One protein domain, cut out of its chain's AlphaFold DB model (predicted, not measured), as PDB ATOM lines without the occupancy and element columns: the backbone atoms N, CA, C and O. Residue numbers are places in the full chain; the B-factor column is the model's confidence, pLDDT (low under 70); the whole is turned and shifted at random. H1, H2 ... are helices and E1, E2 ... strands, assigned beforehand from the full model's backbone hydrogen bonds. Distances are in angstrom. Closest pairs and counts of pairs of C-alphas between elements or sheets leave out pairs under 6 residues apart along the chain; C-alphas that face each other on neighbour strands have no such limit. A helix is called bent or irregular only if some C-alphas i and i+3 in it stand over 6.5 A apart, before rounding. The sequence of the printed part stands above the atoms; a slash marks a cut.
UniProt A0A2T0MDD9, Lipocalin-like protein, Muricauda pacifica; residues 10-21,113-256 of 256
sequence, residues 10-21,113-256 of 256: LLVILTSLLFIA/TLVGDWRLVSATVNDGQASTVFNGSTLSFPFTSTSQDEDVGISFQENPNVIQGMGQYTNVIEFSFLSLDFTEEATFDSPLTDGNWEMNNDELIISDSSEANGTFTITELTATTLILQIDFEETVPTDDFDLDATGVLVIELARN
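AT A GLANCE: This is residues 10 to 21 and 113 to 256 of the 256 residues of the protein "Lipocalin-like protein" of Muricauda pacifica (UniProt A0A2T0MDD9). This is an elongated, closed barrel of eight antiparallel strands that opens toward one end into a trough, where E8, E9, E1, E2, E3 and E4 curl round the short helix H1. The short strands E5, E6 and E7 complete the ring at the other end, and E4 is paired onto E3 without being in the ring. The printed part has 156 residues, with one named helix and nine named strands in the order H1, then E1 to E9; the class is mostly strand. It is compact, with a radius of gyration of the C-alphas of 16.4 A, and spans 55 by 28 by 23 A.

HOW THE PARTS SIT: Round the barrel run E1 (residues 116 to 134), E2 (137 to 157), E3 (162 to 177), E5 (195 to 200), E6 (203 to 207), E7 (213 to 221), E8 (225 to 237) and E9 (242 to 255), and back to E1. The hairpin E1 and E2 is antiparallel at 167 degrees, with N 118 and O 154 2.8 A apart. E9 lies on the other side of E1, antiparallel at 165 degrees, with N 131 and O 244 2.7 A apart. On one side of E3 lies E2, with N 148 and O 170 2.7 A apart. On the other side are E5 beside residues 162 to 163, with N 163 and O 195 2.9 A apart, and E4 (residues 180 to 189) beside residues 167 to 177, with N 171 and O 186 2.8 A apart. E4 and E5 are apart. E1 to E4 and E5 to E9 are meanders, each strand the antiparallel neighbour of the one before. H1 (residues 10 to 20) is on the sheet, which curls round it, and lies outside the barrel; its closest C-alphas to E4 are Thr 15 and Ala 186, 6.3 A, and to E8 Ile 13 and Val 236, 6.9 A. In H1, 1 of 7 O i to N i+4 pairs and 4 of 8 O i to N i+3 pairs are within hydrogen-bond range.

IN THESE COORDINATES: E2 is the longest strand, 49.3 A, and bends by 82 degrees at residue 151. E1 measures 47.7 A from C-alpha 116 at (71.748, 10.170, 87.977), E3 41.1 A, E9 39.0 A, E8 35.9 A and E4 29.4 A. E7, E5 and E6 measure 20.9, 16.3 and 12.7 A. H1, 16.6 A, begins at (81.105, 33.715, 117.851) and is only just irregular: C-alphas 11 and 14 are 6.6 A apart. E9 ends with C-alpha 255 at (78.782, 13.382, 87.416).

THE WHOLE: The C-alphas farthest apart, of Asn 135 and Asn 159, are 55.0 A apart. Residues 22 to 112 are not printed; C-alphas 21 and 113 are 25.0 A apart across this cut, which the link from H1 to E1 crosses. The links printed whole are tight. Mean pLDDT of the printed part is 87.8; residues 10 to 21 and 209 to 213 are under 70.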
ATOM      1  N   LEU A  10      81.103  33.384 119.293       44.78
ATOM      2  CA  LEU A  10      81.105  33.715 117.851       44.78
ATOM      3  C   LEU A  10      81.592  32.564 116.941       44.78
ATOM      4  O   LEU A  10      81.278  32.568 115.757       44.78
ATOM      5  N   LEU A  11      82.298  31.591 117.531       47.22
ATOM      6  CA  LEU A  11      83.039  30.507 116.886       47.22
ATOM      7  C   LEU A  11      82.301  29.156 116.799       47.22
ATOM      8  O   LEU A  11      82.824  28.181 116.280       47.22
ATOM      9  N   VAL A  12      81.079  29.071 117.328       52.59
ATOM     10  CA  VAL A  12      80.174  27.914 117.130       52.59
ATOM     11  C   VAL A  12      79.002  28.294 116.209       52.59
ATOM     12  O   VAL A  12      78.211  27.459 115.788       52.59
ATOM     13  N   ILE A  13      78.883  29.581 115.875       53.69
ATOM     14  CA  ILE A  13      77.670  30.164 115.293       53.69
ATOM     15  C   ILE A  13      77.724  30.156 113.765       53.69
ATOM     16  O   ILE A  13      76.713  29.876 113.122       53.69
ATOM     17  N   LEU A  14      78.896  30.412 113.167       55.25
ATOM     18  CA  LEU A  14      79.018  30.415 111.708       55.25
ATOM     19  C   LEU A  14      78.863  29.012 111.104       55.25
ATOM     20  O   LEU A  14      78.415  28.885 109.968       55.25
ATOM     21  N   THR A  15      79.165  27.959 111.863       55.81
ATOM     22  CA  THR A  15      78.967  26.576 111.420       55.81
ATOM     23  C   THR A  15      77.486  26.219 111.290       55.81
ATOM     24  O   THR A  15      77.122  25.467 110.395       55.81
ATOM     25  N   SER A  16      76.603  26.806 112.105       56.94
ATOM     26  CA  SER A  16      75.154  26.565 112.005       56.94
ATOM     27  C   SER A  16      74.525  27.203 110.758       56.94
ATOM     28  O   SER A  16      73.546  26.676 110.239       56.94
ATOM     29  N   LEU A  17      75.106  28.287 110.225       55.25
ATOM     30  CA  LEU A  17      74.578  28.995 109.049       55.25
ATOM     31  C   LEU A  17      74.526  28.138 107.781       55.25
ATOM     32  O   LEU A  17      73.609  28.300 106.982       55.25
ATOM     33  N   LEU A  18      75.485  27.225 107.586       52.47
ATOM     34  CA  LEU A  18      75.498  26.382 106.385       52.47
ATOM     35  C   LEU A  18      74.401  25.312 106.381       52.47
ATOM     36  O   LEU A  18      73.960  24.926 105.303       52.47
ATOM     37  N   PHE A  19      73.937  24.856 107.548       53.38
ATOM     38  CA  PHE A  19      72.783  23.952 107.621       53.38
ATOM     39  C   PHE A  19      71.472  24.681 107.298       53.38
ATOM     40  O   PHE A  19      70.588  24.112 106.653       53.38
ATOM     41  N   ILE A  20      71.364  25.944 107.722       51.72
ATOM     42  CA  ILE A  20      70.149  26.747 107.556       51.72
ATOM     43  C   ILE A  20      70.028  27.278 106.123       51.72
ATOM     44  O   ILE A  20      68.948  27.230 105.562       51.72
ATOM     45  N   ALA A  21      71.125  27.651 105.454       51.81
ATOM     46  CA  ALA A  21      71.062  28.119 104.061       51.81
ATOM     47  C   ALA A  21      70.462  27.091 103.073       51.81
ATOM     48  O   ALA A  21      70.022  27.469 101.992       51.81
ATOM     49  N   THR A 113      70.912  15.963  81.669       90.00
ATOM     50  CA  THR A 113      69.856  15.484  82.561       90.00
ATOM     51  C   THR A 113      70.331  15.538  83.999       90.00
ATOM     52  O   THR A 113      71.446  15.108  84.312       90.00
ATOM     53  N   LEU A 114      69.473  16.044  84.882       93.44
ATOM     54  CA  LEU A 114      69.723  16.069  86.319       93.44
ATOM     55  C   LEU A 114      69.766  14.646  86.904       93.44
ATOM     56  O   LEU A 114      70.582  14.365  87.778       93.44
ATOM     57  N   VAL A 115      68.946  13.730  86.376       96.06
ATOM     58  CA  VAL A 115      68.807  12.348  86.863       96.06
ATOM     59  C   VAL A 115      70.113  11.585  86.753       96.06
ATOM     60  O   VAL A 115      70.705  11.525  85.675       96.06
ATOM     61  N   GLY A 116      70.540  10.978  87.856       96.00
ATOM     62  CA  GLY A 116      71.748  10.170  87.977       96.00
ATOM     63  C   GLY A 116      72.565  10.526  89.215       96.00
ATOM     64  O   GLY A 116      72.136  11.314  90.060       96.00
ATOM     65  N   ASP A 117      73.759   9.945  89.286       97.44
ATOM     66  CA  ASP A 117      74.669  10.100  90.415       97.44
ATOM     67  C   ASP A 117      75.658  11.245  90.185       97.44
ATOM     68  O   ASP A 117      76.233  11.418  89.102       97.44
ATOM     69  N   TRP A 118      75.873  12.010  91.243       98.06
ATOM     70  CA  TRP A 118      76.747  13.165  91.302       98.06
ATOM     71  C   TRP A 118      77.637  13.072  92.535       98.06
ATOM     72  O   TRP A 118      77.280  12.456  93.538       98.06
ATOM     73  N   ARG A 119      78.802  13.705  92.479       98.19
ATOM     74  CA  ARG A 119      79.725  13.845  93.600       98.19
ATOM     75  C   ARG A 119      79.986  15.317  93.855       98.19
ATOM     76  O   ARG A 119      80.215  16.063  92.902       98.19
ATOM     77  N   LEU A 120      79.992  15.709  95.124       98.00
ATOM     78  CA  LEU A 120      80.381  17.055  95.526       98.00
ATOM     79  C   LEU A 120      81.821  17.338  95.090       98.00
ATOM     80  O   LEU A 120      82.727  16.541  95.335       98.00
ATOM     81  N   VAL A 121      82.008  18.459  94.406       98.38
ATOM     82  CA  VAL A 121      83.318  18.997  94.031       98.38
ATOM     83  C   VAL A 121      83.664  20.162  94.937       98.38
ATOM     84  O   VAL A 121      84.794  20.243  95.407       98.38
ATOM     85  N   SER A 122      82.707  21.060  95.166       97.94
ATOM     86  CA  SER A 122      82.878  22.155  96.108       97.94
ATOM     87  C   SER A 122      81.544  22.670  96.649       97.94
ATOM     88  O   SER A 122      80.518  22.609  95.973       97.94
ATOM     89  N   ALA A 123      81.567  23.199  97.869       95.94
ATOM     90  CA  ALA A 123      80.533  24.055  98.435       95.94
ATOM     91  C   ALA A 123      81.212  25.313  98.989       95.94
ATOM     92  O   ALA A 123      82.093  25.225  99.846       95.94
ATOM     93  N   THR A 124      80.854  26.485  98.468       96.19
ATOM     94  CA  THR A 124      81.526  27.749  98.802       96.19
ATOM     95  C   THR A 124      80.529  28.866  99.054       96.19
ATOM     96  O   THR A 124      79.533  28.971  98.346       96.19
ATOM     97  N   VAL A 125      80.802  29.726 100.037       94.81
ATOM     98  CA  VAL A 125      80.040  30.963 100.237       94.81
ATOM     99  C   VAL A 125      80.810  32.130  99.640       94.81
ATOM    100  O   VAL A 125      81.908  32.466 100.090       94.81
ATOM    101  N   ASN A 126      80.193  32.771  98.654       93.06
ATOM    102  CA  ASN A 126      80.657  34.012  98.056       93.06
ATOM    103  C   ASN A 126      79.984  35.215  98.722       93.06
ATOM    104  O   ASN A 126      78.831  35.144  99.146       93.06
ATOM    105  N   ASP A 127      80.726  36.323  98.798       94.56
ATOM    106  CA  ASP A 127      80.260  37.610  99.330       94.56
ATOM    107  C   ASP A 127      79.631  37.530 100.739       94.56
ATOM    108  O   ASP A 127      78.766  38.333 101.088       94.56
ATOM    109  N   GLY A 128      80.110  36.592 101.566       94.00
ATOM    110  CA  GLY A 128      79.634  36.373 102.928       94.00
ATOM    111  C   GLY A 128      79.802  37.607 103.815       94.00
ATOM    112  O   GLY A 128      80.905  38.141 103.977       94.00
ATOM    113  N   GLN A 129      78.705  38.059 104.418       95.25
ATOM    114  CA  GLN A 129      78.685  39.144 105.395       95.25
ATOM    115  C   GLN A 129      77.904  38.726 106.624       95.25
ATOM    116  O   GLN A 129      76.777  38.261 106.505       95.25
ATOM    117  N   ALA A 130      78.477  38.961 107.798       92.75
ATOM    118  CA  ALA A 130      77.812  38.735 109.067       92.75
ATOM    119  C   ALA A 130      77.757  40.026 109.890       92.75
ATOM    120  O   ALA A 130      78.612  40.914 109.765       92.75
ATOM    121  N   SER A 131      76.741  40.162 110.735       92.44
ATOM    122  CA  SER A 131      76.587  41.294 111.631       92.44
ATOM    123  C   SER A 131      75.951  40.907 112.956       92.44
ATOM    124  O   SER A 131      75.145  39.993 113.037       92.44
ATOM    125  N   THR A 132      76.340  41.605 114.017       90.94
ATOM    126  CA  THR A 132      75.783  41.401 115.355       90.94
ATOM    127  C   THR A 132      75.716  42.715 116.124       90.94
ATOM    128  O   THR A 132      76.454  43.665 115.835       90.94
ATOM    129  N   VAL A 133      74.847  42.797 117.131       89.06
ATOM    130  CA  VAL A 133      74.721  43.969 118.002       89.06
ATOM    131  C   VAL A 133      75.494  43.746 119.298       89.06
ATOM    132  O   VAL A 133      75.081  42.991 120.170       89.06
ATOM    133  N   PHE A 134      76.584  44.493 119.487       83.06
ATOM    134  CA  PHE A 134      77.386  44.446 120.708       83.06
ATOM    135  C   PHE A 134      77.463  45.824 121.372       83.06
ATOM    136  O   PHE A 134      77.872  46.813 120.760       83.06
ATOM    137  N   ASN A 135      77.075  45.910 122.651       85.88
ATOM    138  CA  ASN A 135      76.999  47.173 123.405       85.88
ATOM    139  C   ASN A 135      76.204  48.280 122.676       85.88
ATOM    140  O   ASN A 135      76.597  49.450 122.678       85.88
ATOM    141  N   GLY A 136      75.094  47.911 122.028       87.75
ATOM    142  CA  GLY A 136      74.225  48.843 121.300       87.75
ATOM    143  C   GLY A 136      74.823  49.398 120.003       87.75
ATOM    144  O   GLY A 136      74.297  50.370 119.466       87.75
ATOM    145  N   SER A 137      75.926  48.823 119.516       90.44
ATOM    146  CA  SER A 137      76.517  49.131 118.212       90.44
ATOM    147  C   SER A 137      76.491  47.890 117.327       90.44
ATOM    148  O   SER A 137      76.877  46.815 117.778       90.44
ATOM    149  N   THR A 138      76.076  48.045 116.072       93.00
ATOM    150  CA  THR A 138      76.185  46.980 115.069       93.00
ATOM    151  C   THR A 138      77.641  46.831 114.643       93.00
ATOM    152  O   THR A 138      78.296  47.808 114.270       93.00
ATOM    153  N   LEU A 139      78.146  45.607 114.719       91.69
ATOM    154  CA  LEU A 139      79.451  45.203 114.230       91.69
ATOM    155  C   LEU A 139      79.230  44.284 113.035       91.69
ATOM    156  O   LEU A 139      78.609  43.242 113.193       91.69
ATOM    157  N   SER A 140      79.748  44.668 111.872       92.94
ATOM    158  CA  SER A 140      79.690  43.859 110.652       92.94
ATOM    159  C   SER A 140      81.084  43.395 110.261       92.94
ATOM    160  O   SER A 140      82.059  44.135 110.443       92.94
ATOM    161  N   PHE A 141      81.178  42.189 109.719       92.88
ATOM    162  CA  PHE A 141      82.430  41.589 109.291       92.88
ATOM    163  C   PHE A 141      82.207  40.623 108.120       92.88
ATOM    164  O   PHE A 141      81.186  39.936 108.086       92.88
ATOM    165  N   PRO A 142      83.153  40.568 107.169       94.44
ATOM    166  CA  PRO A 142      83.091  39.603 106.086       94.44
ATOM    167  C   PRO A 142      83.503  38.218 106.580       94.44
ATOM    168  O   PRO A 142      84.307  38.094 107.513       94.44
ATOM    169  N   PHE A 143      83.011  37.199 105.889       93.38
ATOM    170  CA  PHE A 143      83.482  35.830 106.035       93.38
ATOM    171  C   PHE A 143      83.538  35.128 104.680       93.38
ATOM    172  O   PHE A 143      82.876  35.523 103.720       93.38
ATOM    173  N   THR A 144      84.340  34.076 104.614       93.25
ATOM    174  CA  THR A 144      84.373  33.123 103.508       93.25
ATOM    175  C   THR A 144      84.149  31.730 104.059       93.25
ATOM    176  O   THR A 144      84.508  31.444 105.199       93.25
ATOM    177  N   SER A 145      83.568  30.861 103.244       94.38
ATOM    178  CA  SER A 145      83.378  29.456 103.579       94.38
ATOM    179  C   SER A 145      83.712  28.616 102.354       94.38
ATOM    180  O   SER A 145      83.298  28.950 101.242       94.38
ATOM    181  N   THR A 146      84.497  27.561 102.548       96.19
ATOM    182  CA  THR A 146      84.921  26.645 101.485       96.19
ATOM    183  C   THR A 146      84.923  25.212 101.987       96.19
ATOM    184  O   THR A 146      85.467  24.951 103.060       96.19
ATOM    185  N   SER A 147      84.380  24.281 101.212       96.56
ATOM    186  CA  SER A 147      84.503  22.852 101.484       96.56
ATOM    187  C   SER A 147      85.933  22.339 101.280       96.56
ATOM    188  O   SER A 147      86.724  22.917 100.528       96.56
ATOM    189  N   GLN A 148      86.246  21.253 101.981       97.19
ATOM    190  CA  GLN A 148      87.413  20.395 101.838       97.19
ATOM    191  C   GLN A 148      87.010  18.956 102.173       97.19
ATOM    192  O   GLN A 148      85.983  18.718 102.816       97.19
ATOM    193  N   ASP A 149      87.856  18.002 101.783       97.31
ATOM    194  CA  ASP A 149      87.659  16.573 102.044       97.31
ATOM    195  C   ASP A 149      86.268  16.086 101.592       97.31
ATOM    196  O   ASP A 149      85.558  15.408 102.331       97.31
ATOM    197  N   GLU A 150      85.859  16.461 100.375       97.62
ATOM    198  CA  GLU A 150      84.535  16.157  99.836       97.62
ATOM    199  C   GLU A 150      84.369  14.655  99.557       97.62
ATOM    200  O   GLU A 150      84.817  14.129  98.532       97.62
ATOM    201  N   ASP A 151      83.667  13.961 100.452       97.56
ATOM    202  CA  ASP A 151      83.223  12.577 100.280       97.56
ATOM    203  C   ASP A 151      81.694  12.516 100.349       97.56
ATOM    204  O   ASP A 151      81.110  11.816 101.173       97.56
ATOM    205  N   VAL A 152      81.040  13.310  99.496       96.44
ATOM    206  CA  VAL A 152      79.578  13.364  99.374       96.44
ATOM    207  C   VAL A 152      79.148  12.897  97.986       96.44
ATOM    208  O   VAL A 152      79.589  13.442  96.970       96.44
ATOM    209  N   GLY A 153      78.242  11.922  97.947       97.12
ATOM    210  CA  GLY A 153      77.512  11.497  96.755       97.12
ATOM    211  C   GLY A 153      76.046  11.924  96.818       97.12
ATOM    212  O   GLY A 153      75.421  11.821  97.870       97.12
ATOM    213  N   ILE A 154      75.495  12.383  95.697       96.50
ATOM    214  CA  ILE A 154      74.105  12.825  95.555       96.50
ATOM    215  C   ILE A 154      73.464  12.081  94.382       96.50
ATOM    216  O   ILE A 154      73.993  12.089  93.273       96.50
ATOM    217  N   SER A 155      72.309  11.462  94.611       96.75
ATOM    218  CA  SER A 155      71.547  10.710  93.609       96.75
ATOM    219  C   SER A 155      70.212  11.400  93.337       96.75
ATOM    220  O   SER A 155      69.354  11.427  94.220       96.75
ATOM    221  N   PHE A 156      69.987  11.840  92.097       96.69
ATOM    222  CA  PHE A 156      68.668  12.262  91.613       96.69
ATOM    223  C   PHE A 156      67.993  11.112  90.862       96.69
ATOM    224  O   PHE A 156      68.535  10.602  89.880       96.69
ATOM    225  N   GLN A 157      66.796  10.718  91.291       96.44
ATOM    226  CA  GLN A 157      65.982   9.666  90.670       96.44
ATOM    227  C   GLN A 157      64.679  10.244  90.117       96.44
ATOM    228  O   GLN A 157      64.214  11.269  90.606       96.44
ATOM    229  N   GLU A 158      64.090   9.569  89.128       94.75
ATOM    230  CA  GLU A 158      62.756   9.853  88.583       94.75
ATOM    231  C   GLU A 158      61.822   8.658  88.803       94.75
ATOM    232  O   GLU A 158      62.246   7.502  88.745       94.75
ATOM    233  N   ASN A 159      60.523   8.933  88.951       92.56
ATOM    234  CA  ASN A 159      59.463   7.935  89.158       92.56
ATOM    235  C   ASN A 159      59.628   7.057  90.429       92.56
ATOM    236  O   ASN A 159      59.693   5.827  90.311       92.56
ATOM    237  N   PRO A 160      59.603   7.629  91.652       92.12
ATOM    238  CA  PRO A 160      59.305   9.029  91.984       92.12
ATOM    239  C   PRO A 160      60.527   9.959  91.902       92.12
ATOM    240  O   PRO A 160      61.665   9.497  91.933       92.12
ATOM    241  N   ASN A 161      60.280  11.269  91.806       94.94
ATOM    242  CA  ASN A 161      61.340  12.276  91.793       94.94
ATOM    243  C   ASN A 161      61.915  12.459  93.195       94.94
ATOM    244  O   ASN A 161      61.327  13.167  94.009       94.94
ATOM    245  N   VAL A 162      63.036  11.798  93.476       95.12
ATOM    246  CA  VAL A 162      63.658  11.759  94.807       95.12
ATOM    247  C   VAL A 162      65.135  12.114  94.713       95.12
ATOM    248  O   VAL A 162      65.810  11.715  93.761       95.12
ATOM    249  N   ILE A 163      65.618  12.878  95.690       93.94
ATOM    250  CA  ILE A 163      67.027  13.207  95.893       93.94
ATOM    251  C   ILE A 163      67.505  12.553  97.191       93.94
ATOM    252  O   ILE A 163      66.785  12.547  98.190       93.94
ATOM    253  N   GLN A 164      68.702  11.968  97.148       94.00
ATOM    254  CA  GLN A 164      69.379  11.394  98.311       94.00
ATOM    255  C   GLN A 164      70.847  11.808  98.315       94.00
ATOM    256  O   GLN A 164      71.554  11.564  97.336       94.00
ATOM    257  N   GLY A 165      71.296  12.413  99.406       92.44
ATOM    258  CA  GLY A 165      72.679  12.759  99.691       92.44
ATOM    259  C   GLY A 165      73.274  11.815 100.731       92.44
ATOM    260  O   GLY A 165      72.661  11.495 101.743       92.44
ATOM    261  N   MET A 166      74.497  11.349 100.501       93.62
ATOM    262  CA  MET A 166      75.212  10.476 101.430       93.62
ATOM    263  C   MET A 166      76.670  10.891 101.550       93.62
ATOM    264  O   MET A 166      77.302  11.237 100.553       93.62
ATOM    265  N   GLY A 167      77.219  10.745 102.753       94.75
ATOM    266  CA  GLY A 167      78.609  11.075 103.045       94.75
ATOM    267  C   GLY A 167      78.762  12.473 103.631       94.75
ATOM    268  O   GLY A 167      77.775  13.084 104.037       94.75
ATOM    269  N   GLN A 168      80.006  12.935 103.741       94.38
ATOM    270  CA  GLN A 168      80.355  14.129 104.510       94.38
ATOM    271  C   GLN A 168      81.445  14.954 103.834       94.38
ATOM    272  O   GLN A 168      82.228  14.449 103.031       94.38
ATOM    273  N   TYR A 169      81.499  16.232 104.188       94.38
ATOM    274  CA  TYR A 169      82.576  17.140 103.822       94.38
ATOM    275  C   TYR A 169      82.922  18.044 105.004       94.38
ATOM    276  O   TYR A 169      82.098  18.282 105.890       94.38
ATOM    277  N   THR A 170      84.142  18.567 105.027       94.31
ATOM    278  CA  THR A 170      84.554  19.573 106.007       94.31
ATOM    279  C   THR A 170      84.377  20.954 105.399       94.31
ATOM    280  O   THR A 170      84.888  21.229 104.323       94.31
ATOM    281  N   ASN A 171      83.670  21.852 106.070       91.44
ATOM    282  CA  ASN A 171      83.638  23.258 105.705       91.44
ATOM    283  C   ASN A 171      84.676  24.026 106.525       91.44
ATOM    284  O   ASN A 171      84.727  23.878 107.746       91.44
ATOM    285  N   VAL A 172      85.474  24.847 105.851       93.88
ATOM    286  CA  VAL A 172      86.430  25.770 106.457       93.88
ATOM    287  C   VAL A 172      85.892  27.181 106.319       93.88
ATOM    288  O   VAL A 172      85.694  27.675 105.208       93.88
ATOM    289  N   ILE A 173      85.676  27.827 107.454       91.31
ATOM    290  CA  ILE A 173      85.129  29.169 107.564       91.31
ATOM    291  C   ILE A 173      86.238  30.104 108.028       91.31
ATOM    292  O   ILE A 173      86.889  29.858 109.041       91.31
ATOM    293  N   GLU A 174      86.441  31.205 107.314       92.25
ATOM    294  CA  GLU A 174      87.414  32.235 107.672       92.25
ATOM    295  C   GLU A 174      86.710  33.582 107.823       92.25
ATOM    296  O   GLU A 174      85.947  33.995 106.951       92.25
ATOM    297  N   PHE A 175      86.965  34.299 108.918       90.69
ATOM    298  CA  PHE A 175      86.396  35.631 109.138       90.69
ATOM    299  C   PHE A 175      87.320  36.530 109.957       90.69
ATOM    300  O   PHE A 175      88.167  36.072 110.726       90.69
ATOM    301  N   SER A 176      87.128  37.845 109.821       86.75
ATOM    302  CA  SER A 176      87.913  38.851 110.544       86.75
ATOM    303  C   SER A 176      87.024  39.675 111.472       86.75
ATOM    304  O   SER A 176      86.295  40.562 111.029       86.75
ATOM    305  N   PHE A 177      87.143  39.469 112.783       83.62
ATOM    306  CA  PHE A 177      86.379  40.211 113.787       83.62
ATOM    307  C   PHE A 177      87.302  41.042 114.684       83.62
ATOM    308  O   PHE A 177      88.269  40.545 115.256       83.62
ATOM    309  N   LEU A 178      87.024  42.346 114.814       86.38
ATOM    310  CA  LEU A 178      87.841  43.291 115.599       86.38
ATOM    311  C   LEU A 178      89.346  43.266 115.244       86.38
ATOM    312  O   LEU A 178      90.203  43.403 116.119       86.38
ATOM    313  N   SER A 179      89.659  43.143 113.946       87.44
ATOM    314  CA  SER A 179      91.035  43.044 113.413       87.44
ATOM    315  C   SER A 179      91.811  41.804 113.877       87.44
ATOM    316  O   SER A 179      93.044  41.821 113.896       87.44
ATOM    317  N   LEU A 180      91.098  40.758 114.283       86.62
ATOM    318  CA  LEU A 180      91.638  39.431 114.531       86.62
ATOM    319  C   LEU A 180      91.028  38.478 113.507       86.62
ATOM    320  O   LEU A 180      89.822  38.533 113.276       86.62
ATOM    321  N   ASP A 181      91.872  37.644 112.914       91.69
ATOM    322  CA  ASP A 181      91.455  36.624 111.956       91.69
ATOM    323  C   ASP A 181      91.183  35.314 112.698       91.69
ATOM    324  O   ASP A 181      91.936  34.934 113.606       91.69
ATOM    325  N   PHE A 182      90.101  34.650 112.312       88.56
ATOM    326  CA  PHE A 182      89.637  33.386 112.864       88.56
ATOM    327  C   PHE A 182      89.426  32.387 111.728       88.56
ATOM    328  O   PHE A 182      89.033  32.769 110.625       88.56
ATOM    329  N   THR A 183      89.697  31.119 112.026       91.75
ATOM    330  CA  THR A 183      89.445  29.987 111.135       91.75
ATOM    331  C   THR A 183      88.718  28.919 111.933       91.75
ATOM    332  O   THR A 183      89.156  28.565 113.032       91.75
ATOM    333  N   GLU A 184      87.636  28.415 111.363       86.31
ATOM    334  CA  GLU A 184      86.791  27.366 111.910       86.31
ATOM    335  C   GLU A 184      86.635  26.240 110.916       86.31
ATOM    336  O   GLU A 184      86.598  26.459 109.709       86.31
ATOM    337  N   GLU A 185      86.528  25.031 111.447       87.75
ATOM    338  CA  GLU A 185      86.260  23.842 110.661       87.75
ATOM    339  C   GLU A 185      85.100  23.098 111.308       87.75
ATOM    340  O   GLU A 185      85.085  22.893 112.526       87.75
ATOM    341  N   ALA A 186      84.141  22.680 110.493       85.94
ATOM    342  CA  ALA A 186      83.083  21.778 110.913       85.94
ATOM    343  C   ALA A 186      82.777  20.781 109.802       85.94
ATOM    344  O   ALA A 186      82.916  21.084 108.619       85.94
ATOM    345  N   THR A 187      82.384  19.578 110.196       88.69
ATOM    346  CA  THR A 187      82.001  18.519 109.266       88.69
ATOM    347  C   THR A 187      80.491  18.512 109.107       88.69
ATOM    348  O   THR A 187      79.760  18.559 110.095       88.69
ATOM    349  N   PHE A 188      80.047  18.442 107.859       85.19
ATOM    350  CA  PHE A 188      78.652  18.473 107.455       85.19
ATOM    351  C   PHE A 188      78.337  17.224 106.641       85.19
ATOM    352  O   PHE A 188      79.205  16.702 105.935       85.19
ATOM    353  N   ASP A 189      77.090  16.768 106.724       90.06
ATOM    354  CA  ASP A 189      76.542  15.822 105.754       90.06
ATOM    355  C   ASP A 189      76.323  16.529 104.402       90.06
ATOM    356  O   ASP A 189      76.749  17.666 104.207       90.06
ATOM    357  N   SER A 190      75.687  15.856 103.441       88.69
ATOM    358  CA  SER A 190      75.374  16.426 102.124       88.69
ATOM    359  C   SER A 190      74.834  17.867 102.210       88.69
ATOM    360  O   SER A 190      73.921  18.122 102.995       88.69
ATOM    361  N   PRO A 191      75.326  18.807 101.374       86.94
ATOM    362  CA  PRO A 191      74.791  20.164 101.337       86.94
ATOM    363  C   PRO A 191      73.388  20.222 100.718       86.94
ATOM    364  O   PRO A 191      72.763  21.269 100.747       86.94
ATOM    365  N   LEU A 192      72.886  19.133 100.131       89.19
ATOM    366  CA  LEU A 192      71.501  19.025  99.677       89.19
ATOM    367  C   LEU A 192      70.742  18.060 100.585       89.19
ATOM    368  O   LEU A 192      71.205  16.935 100.793       89.19
ATOM    369  N   THR A 193      69.585  18.502 101.075       85.88
ATOM    370  CA  THR A 193      68.675  17.712 101.910       85.88
ATOM    371  C   THR A 193      68.006  16.604 101.097       85.88
ATOM    372  O   THR A 193      67.659  16.795  99.928       85.88
ATOM    373  N   ASP A 194      67.801  15.447 101.724       90.38
ATOM    374  CA  ASP A 194      67.017  14.352 101.154       90.38
ATOM    375  C   ASP A 194      65.548  14.764 101.002       90.38
ATOM    376  O   ASP A 194      64.982  15.433 101.864       90.38
ATOM    377  N   GLY A 195      64.893  14.340  99.923       91.75
ATOM    378  CA  GLY A 195      63.491  14.693  99.720       91.75
ATOM    379  C   GLY A 195      62.975  14.416  98.320       91.75
ATOM    380  O   GLY A 195      63.573  13.673  97.538       91.75
ATOM    381  N   ASN A 196      61.840  15.029  97.995       93.62
ATOM    382  CA  ASN A 196      61.350  15.086  96.624       93.62
ATOM    383  C   ASN A 196      61.966  16.284  95.912       93.62
ATOM    384  O   ASN A 196      62.193  17.320  96.535       93.62
ATOM    385  N   TRP A 197      62.173  16.180  94.603       94.44
ATOM    386  CA  TRP A 197      62.635  17.316  93.811       94.44
ATOM    387  C   TRP A 197      61.738  17.598  92.608       94.44
ATOM    388  O   TRP A 197      61.115  16.707  92.025       94.44
ATOM    389  N   GLU A 198      61.702  18.865  92.221       94.25
ATOM    390  CA  GLU A 198      61.036  19.369  91.027       94.25
ATOM    391  C   GLU A 198      61.965  20.354  90.316       94.25
ATOM    392  O   GLU A 198      62.713  21.093  90.954       94.25
ATOM    393  N   MET A 199      61.923  20.363  88.984       93.00
ATOM    394  CA  MET A 199      62.646  21.336  88.172       93.00
ATOM    395  C   MET A 199      61.651  22.290  87.514       93.00
ATOM    396  O   MET A 199      60.733  21.851  86.822       93.00
ATOM    397  N   ASN A 200      61.870  23.591  87.693       91.31
ATOM    398  CA  ASN A 200      61.072  24.656  87.100       91.31
ATOM    399  C   ASN A 200      61.980  25.632  86.342       91.31
ATOM    400  O   ASN A 200      62.494  26.597  86.895       91.31
ATOM    401  N   ASN A 201      62.153  25.398  85.038       90.62
ATOM    402  CA  ASN A 201      63.146  26.094  84.209       90.62
ATOM    403  C   ASN A 201      64.566  25.905  84.775       90.62
ATOM    404  O   ASN A 201      65.050  24.779  84.815       90.62
ATOM    405  N   ASP A 202      65.190  26.992  85.228       93.44
ATOM    406  CA  ASP A 202      66.530  27.015  85.810       93.44
ATOM    407  C   ASP A 202      66.483  26.922  87.349       93.44
ATOM    408  O   ASP A 202      67.462  27.240  88.012       93.44
ATOM    409  N   GLU A 203      65.354  26.525  87.941       94.75
ATOM    410  CA  GLU A 203      65.210  26.342  89.390       94.75
ATOM    411  C   GLU A 203      65.080  24.857  89.744       94.75
ATOM    412  O   GLU A 203      64.260  24.133  89.172       94.75
ATOM    413  N   LEU A 204      65.872  24.413  90.719       94.50
ATOM    414  CA  LEU A 204      65.732  23.131  91.398       94.50
ATOM    415  C   LEU A 204      65.052  23.369  92.744       94.50
ATOM    416  O   LEU A 204      65.609  24.029  93.618       94.50
ATOM    417  N   ILE A 205      63.866  22.802  92.919       92.75
ATOM    418  CA  ILE A 205      63.111  22.859  94.166       92.75
ATOM    419  C   ILE A 205      63.251  21.503  94.843       92.75
ATOM    420  O   ILE A 205      62.840  20.489  94.283       92.75
ATOM    421  N   ILE A 206      63.820  21.484  96.042       90.50
ATOM    422  CA  ILE A 206      63.880  20.312  96.911       90.50
ATOM    423  C   ILE A 206      62.860  20.520  98.020       90.50
ATOM    424  O   ILE A 206      62.832  21.573  98.655       90.50
ATOM    425  N   SER A 207      62.015  19.519  98.229       87.81
ATOM    426  CA  SER A 207      60.982  19.515  99.255       87.81
ATOM    427  C   SER A 207      61.103  18.273 100.119       87.81
ATOM    428  O   SER A 207      60.900  17.149  99.647       87.81
ATOM    429  N   ASP A 208      61.428  18.474 101.390       72.81
ATOM    430  CA  ASP A 208      61.292  17.436 102.399       72.81
ATOM    431  C   ASP A 208      59.906  17.517 103.059       72.81
ATOM    432  O   ASP A 208      59.319  18.582 103.246       72.81
ATOM    433  N   SER A 209      59.361  16.357 103.410       54.19
ATOM    434  CA  SER A 209      58.107  16.231 104.149       54.19
ATOM    435  C   SER A 209      58.209  16.644 105.621       54.19
ATOM    436  O   SER A 209      57.161  16.801 106.251       54.19
ATOM    437  N   SER A 210      59.427  16.791 106.163       52.47
ATOM    438  CA  SER A 210      59.652  17.037 107.592       52.47
ATOM    439  C   SER A 210      59.981  18.485 107.942       52.47
ATOM    440  O   SER A 210      59.301  18.997 108.821       52.47
ATOM    441  N   GLU A 211      60.970  19.147 107.325       50.03
ATOM    442  CA  GLU A 211      61.491  20.381 107.962       50.03
ATOM    443  C   GLU A 211      62.290  21.356 107.070       50.03
ATOM    444  O   GLU A 211      62.792  22.356 107.568       50.03
ATOM    445  N   ALA A 212      62.402  21.141 105.753       50.94
ATOM    446  CA  ALA A 212      63.155  22.062 104.893       50.94
ATOM    447  C   ALA A 212      62.742  21.991 103.417       50.94
ATOM    448  O   ALA A 212      62.738  20.921 102.807       50.94
ATOM    449  N   ASN A 213      62.449  23.150 102.819       64.62
ATOM    450  CA  ASN A 213      62.376  23.307 101.366       64.62
ATOM    451  C   ASN A 213      63.537  24.199 100.911       64.62
ATOM    452  O   ASN A 213      63.733  25.271 101.478       64.62
ATOM    453  N   GLY A 214      64.270  23.791  99.877       81.50
ATOM    454  CA  GLY A 214      65.355  24.575  99.283       81.50
ATOM    455  C   GLY A 214      65.053  24.879  97.820       81.50
ATOM    456  O   GLY A 214      64.727  23.970  97.059       81.50
ATOM    457  N   THR A 215      65.136  26.148  97.414       90.25
ATOM    458  CA  THR A 215      65.031  26.545  95.998       90.25
ATOM    459  C   THR A 215      66.386  27.036  95.513       90.25
ATOM    460  O   THR A 215      66.858  28.087  95.937       90.25
ATOM    461  N   PHE A 216      67.000  26.274  94.616       94.00
ATOM    462  CA  PHE A 216      68.321  26.546  94.067       94.00
ATOM    463  C   PHE A 216      68.204  27.031  92.628       94.00
ATOM    464  O   PHE A 216      67.472  26.454  91.826       94.00
ATOM    465  N   THR A 217      68.990  28.038  92.267       96.81
ATOM    466  CA  THR A 217      69.211  28.405  90.867       96.81
ATOM    467  C   THR A 217      70.256  27.472  90.258       96.81
ATOM    468  O   THR A 217      71.375  27.366  90.759       96.81
ATOM    469  N   ILE A 218      69.919  26.820  89.152       97.25
ATOM    470  CA  ILE A 218      70.833  26.041  88.319       97.25
ATOM    471  C   ILE A 218      71.579  27.021  87.411       97.25
ATOM    472  O   ILE A 218      71.040  27.529  86.430       97.25
ATOM    473  N   THR A 219      72.836  27.303  87.739       97.50
ATOM    474  CA  THR A 219      73.677  28.217  86.944       97.50
ATOM    475  C   THR A 219      74.427  27.495  85.825       97.50
ATOM    476  O   THR A 219      74.767  28.105  84.810       97.50
ATOM    477  N   GLU A 220      74.633  26.185  85.973       96.94
ATOM    478  CA  GLU A 220      75.181  25.311  84.942       96.94
ATOM    479  C   GLU A 220      74.615  23.895  85.098       96.94
ATOM    480  O   GLU A 220      74.623  23.346  86.196       96.94
ATOM    481  N   LEU A 221      74.155  23.291  83.999       96.25
ATOM    482  CA  LEU A 221      73.808  21.870  83.918       96.25
ATOM    483  C   LEU A 221      74.303  21.319  82.578       96.25
ATOM    484  O   LEU A 221      73.816  21.683  81.507       96.25
ATOM    485  N   THR A 222      75.295  20.438  82.643       95.75
ATOM    486  CA  THR A 222      75.875  19.725  81.500       95.75
ATOM    487  C   THR A 222      75.853  18.216  81.749       95.75
ATOM    488  O   THR A 222      75.383  17.741  82.781       95.75
ATOM    489  N   ALA A 223      76.382  17.425  80.811       94.38
ATOM    490  CA  ALA A 223      76.521  15.981  81.000       94.38
ATOM    491  C   ALA A 223      77.471  15.599  82.153       94.38
ATOM    492  O   ALA A 223      77.430  14.459  82.605       94.38
ATOM    493  N   THR A 224      78.335  16.513  82.611       96.31
ATOM    494  CA  THR A 224      79.358  16.224  83.631       96.31
ATOM    495  C   THR A 224      79.347  17.163  84.822       96.31
ATOM    496  O   THR A 224      79.954  16.824  85.832       96.31
ATOM    497  N   THR A 225      78.697  18.319  84.712       97.56
ATOM    498  CA  THR A 225      78.794  19.404  85.692       97.56
ATOM    499  C   THR A 225      77.405  19.917  86.032       97.56
ATOM    500  O   THR A 225      76.606  20.172  85.129       97.56
ATOM    501  N   LEU A 226      77.142  20.087  87.323       97.75
ATOM    502  CA  LEU A 226      75.981  20.790  87.850       97.75
ATOM    503  C   LEU A 226      76.475  21.860  88.827       97.75
ATOM    504  O   LEU A 226      77.219  21.539  89.750       97.75
ATOM    505  N   ILE A 227      76.053  23.109  88.639       98.12
ATOM    506  CA  ILE A 227      76.339  24.206  89.568       98.12
ATOM    507  C   ILE A 227      75.021  24.786  90.062       98.12
ATOM    508  O   ILE A 227      74.240  25.351  89.290       98.12
ATOM    509  N   LEU A 228      74.802  24.658  91.366       96.56
ATOM    510  CA  LEU A 228      73.651  25.189  92.079       96.56
ATOM    511  C   LEU A 228      74.056  26.431  92.865       96.56
ATOM    512  O   LEU A 228      75.165  26.510  93.392       96.56
ATOM    513  N   GLN A 229      73.139  27.384  92.963       95.88
ATOM    514  CA  GLN A 229      73.317  28.609  93.724       95.88
ATOM    515  C   GLN A 229      72.084  28.885  94.583       95.88
ATOM    516  O   GLN A 229      70.958  28.751  94.105       95.88
ATOM    517  N   ILE A 230      72.297  29.326  95.819       92.31
ATOM    518  CA  ILE A 230      71.247  29.870  96.679       92.31
ATOM    519  C   ILE A 230      71.767  31.108  97.415       92.31
ATOM    520  O   ILE A 230      72.869  31.108  97.966       92.31
ATOM    521  N   ASP A 231      70.982  32.180  97.373       91.50
ATOM    522  CA  ASP A 231      71.192  33.355  98.214       91.50
ATOM    523  C   ASP A 231      70.560  33.077  99.583       91.50
ATOM    524  O   ASP A 231      69.424  32.608  99.641       91.50
ATOM    525  N   PHE A 232      71.266  33.381 100.672       86.75
ATOM    526  CA  PHE A 232      70.727  33.239 102.026       86.75
ATOM    527  C   PHE A 232      70.799  34.559 102.797       86.75
ATOM    528  O   PHE A 232      71.713  35.369 102.604       86.75
ATOM    529  N   GLU A 233      69.827  34.753 103.683       90.12
ATOM    530  CA  GLU A 233      69.759  35.819 104.681       90.12
ATOM    531  C   GLU A 233      69.188  35.201 105.954       90.12
ATOM    532  O   GLU A 233      67.991  34.968 106.050       90.12
ATOM    533  N   GLU A 234      70.063  34.905 106.909       84.88
ATOM    534  CA  GLU A 234      69.739  34.093 108.076       84.88
ATOM    535  C   GLU A 234      70.070  34.821 109.369       84.88
ATOM    536  O   GLU A 234      71.083  35.513 109.471       84.88
ATOM    537  N   THR A 235      69.231  34.630 110.384       85.81
ATOM    538  CA  THR A 235      69.521  35.061 111.753       85.81
ATOM    539  C   THR A 235      69.795  33.833 112.602       85.81
ATOM    540  O   THR A 235      68.896  33.037 112.855       85.81
ATOM    541  N   VAL A 236      71.025  33.694 113.090       79.69
ATOM    542  CA  VAL A 236      71.378  32.644 114.047       79.69
ATOM    543  C   VAL A 236      71.368  33.246 115.440       79.69
ATOM    544  O   VAL A 236      72.263  34.034 115.767       79.69
ATOM    545  N   PRO A 237      70.372  32.915 116.275       77.81
ATOM    546  CA  PRO A 237      70.386  33.342 117.654       77.81
ATOM    547  C   PRO A 237      71.426  32.552 118.430       77.81
ATOM    548  O   PRO A 237      71.771  31.407 118.129       77.81
ATOM    549  N   THR A 238      71.941  33.208 119.451       71.94
ATOM    550  CA  THR A 238      73.013  32.702 120.295       71.94
ATOM    551  C   THR A 238      72.682  33.103 121.722       71.94
ATOM    552  O   THR A 238      71.877  34.012 121.939       71.94
ATOM    553  N   ASP A 239      73.317  32.469 122.703       76.50
ATOM    554  CA  ASP A 239      73.031  32.746 124.115       76.50
ATOM    555  C   ASP A 239      73.192  34.233 124.492       76.50
ATOM    556  O   ASP A 239      72.501  34.730 125.383       76.50
ATOM    557  N   ASP A 240      74.096  34.951 123.814       77.81
ATOM    558  CA  ASP A 240      74.489  36.317 124.173       77.81
ATOM    559  C   ASP A 240      74.086  37.390 123.139       77.81
ATOM    560  O   ASP A 240      74.009  38.575 123.486       77.81
ATOM    561  N   PHE A 241      73.887  37.024 121.870       80.81
ATOM    562  CA  PHE A 241      73.596  37.954 120.767       80.81
ATOM    563  C   PHE A 241      73.001  37.242 119.548       80.81
ATOM    564  O   PHE A 241      73.266  36.071 119.344       80.81
ATOM    565  N   ASP A 242      72.288  37.953 118.680       86.50
ATOM    566  CA  ASP A 242      71.904  37.410 117.371       86.50
ATOM    567  C   ASP A 242      73.010  37.688 116.343       86.50
ATOM    568  O   ASP A 242      73.681  38.735 116.398       86.50
ATOM    569  N   LEU A 243      73.235  36.733 115.440       87.31
ATOM    570  CA  LEU A 243      74.121  36.877 114.293       87.31
ATOM    571  C   LEU A 243      73.299  36.854 113.004       87.31
ATOM    572  O   LEU A 243      72.840  35.798 112.580       87.31
ATOM    573  N   ASP A 244      73.180  38.008 112.362       91.06
ATOM    574  CA  ASP A 244      72.602  38.116 111.025       91.06
ATOM    575  C   ASP A 244      73.694  37.798 110.002       91.06
ATOM    576  O   ASP A 244      74.767  38.404 110.054       91.06
ATOM    577  N   ALA A 245      73.448  36.902 109.057       91.06
ATOM    578  CA  ALA A 245      74.389  36.580 107.999       91.06
ATOM    579  C   ALA A 245      73.719  36.531 106.632       91.06
ATOM    580  O   ALA A 245      72.579  36.117 106.483       91.06
ATOM    581  N   THR A 246      74.468  36.947 105.620       94.25
ATOM    582  CA  THR A 246      74.046  36.951 104.222       94.25
ATOM    583  C   THR A 246      75.173  36.434 103.349       94.25
ATOM    584  O   THR A 246      76.349  36.579 103.701       94.25
ATOM    585  N   GLY A 247      74.831  35.864 102.203       93.81
ATOM    586  CA  GLY A 247      75.815  35.426 101.226       93.81
ATOM    587  C   GLY A 247      75.192  34.603 100.113       93.81
ATOM    588  O   GLY A 247      73.975  34.443 100.035       93.81
ATOM    589  N   VAL A 248      76.063  34.080  99.256       94.38
ATOM    590  CA  VAL A 248      75.679  33.234  98.128       94.38
ATOM    591  C   VAL A 248      76.383  31.894  98.260       94.38
ATOM    592  O   VAL A 248      77.595  31.813  98.057       94.38
ATOM    593  N   LEU A 249      75.639  30.843  98.592       93.69
ATOM    594  CA  LEU A 249      76.154  29.479  98.587       93.69
ATOM    595  C   LEU A 249      76.165  28.956  97.147       93.69
ATOM    596  O   LEU A 249      75.136  28.939  96.473       93.69
ATOM    597  N   VAL A 250      77.333  28.517  96.686       96.62
ATOM    598  CA  VAL A 250      77.549  27.884  95.383       96.62
ATOM    599  C   VAL A 250      78.014  26.452  95.607       96.62
ATOM    600  O   VAL A 250      79.037  26.224  96.255       96.62
ATOM    601  N   ILE A 251      77.262  25.503  95.058       96.81
ATOM    602  CA  ILE A 251      77.521  24.066  95.144       96.81
ATOM    603  C   ILE A 251      77.859  23.563  93.743       96.81
ATOM    604  O   ILE A 251      77.042  23.659  92.829       96.81
ATOM    605  N   GLU A 252      79.050  23.003  93.578       98.31
ATOM    606  CA  GLU A 252      79.493  22.357  92.346       98.31
ATOM    607  C   GLU A 252      79.479  20.842  92.528       98.31
ATOM    608  O   GLU A 252      80.120  20.304  93.437       98.31
ATOM    609  N   LEU A 253      78.781  20.147  91.634       98.38
ATOM    610  CA  LEU A 253      78.771  18.695  91.552       98.38
ATOM    611  C   LEU A 253      79.328  18.224  90.206       98.38
ATOM    612  O   LEU A 253      79.049  18.803  89.154       98.38
ATOM    613  N   ALA A 254      80.048  17.106  90.234       98.00
ATOM    614  CA  ALA A 254      80.494  16.394  89.044       98.00
ATOM    615  C   ALA A 254      79.771  15.055  88.915       98.00
ATOM    616  O   ALA A 254      79.579  14.348  89.903       98.00
ATOM    617  N   ARG A 255      79.397  14.683  87.694       96.31
ATOM    618  CA  ARG A 255      78.782  13.382  87.416       96.31
ATOM    619  C   ARG A 255      79.760  12.248  87.747       96.31
ATOM    620  O   ARG A 255      80.943  12.338  87.405       96.31
ATOM    621  N   ASN A 256      79.260  11.217  88.431       86.00
ATOM    622  CA  ASN A 256      80.020  10.008  88.769       86.00
ATOM    623  C   ASN A 256      80.080   9.012  87.600       86.00
ATOM    624  O   ASN A 256      79.103   8.954  86.818       86.00
TER     625      ASN A 256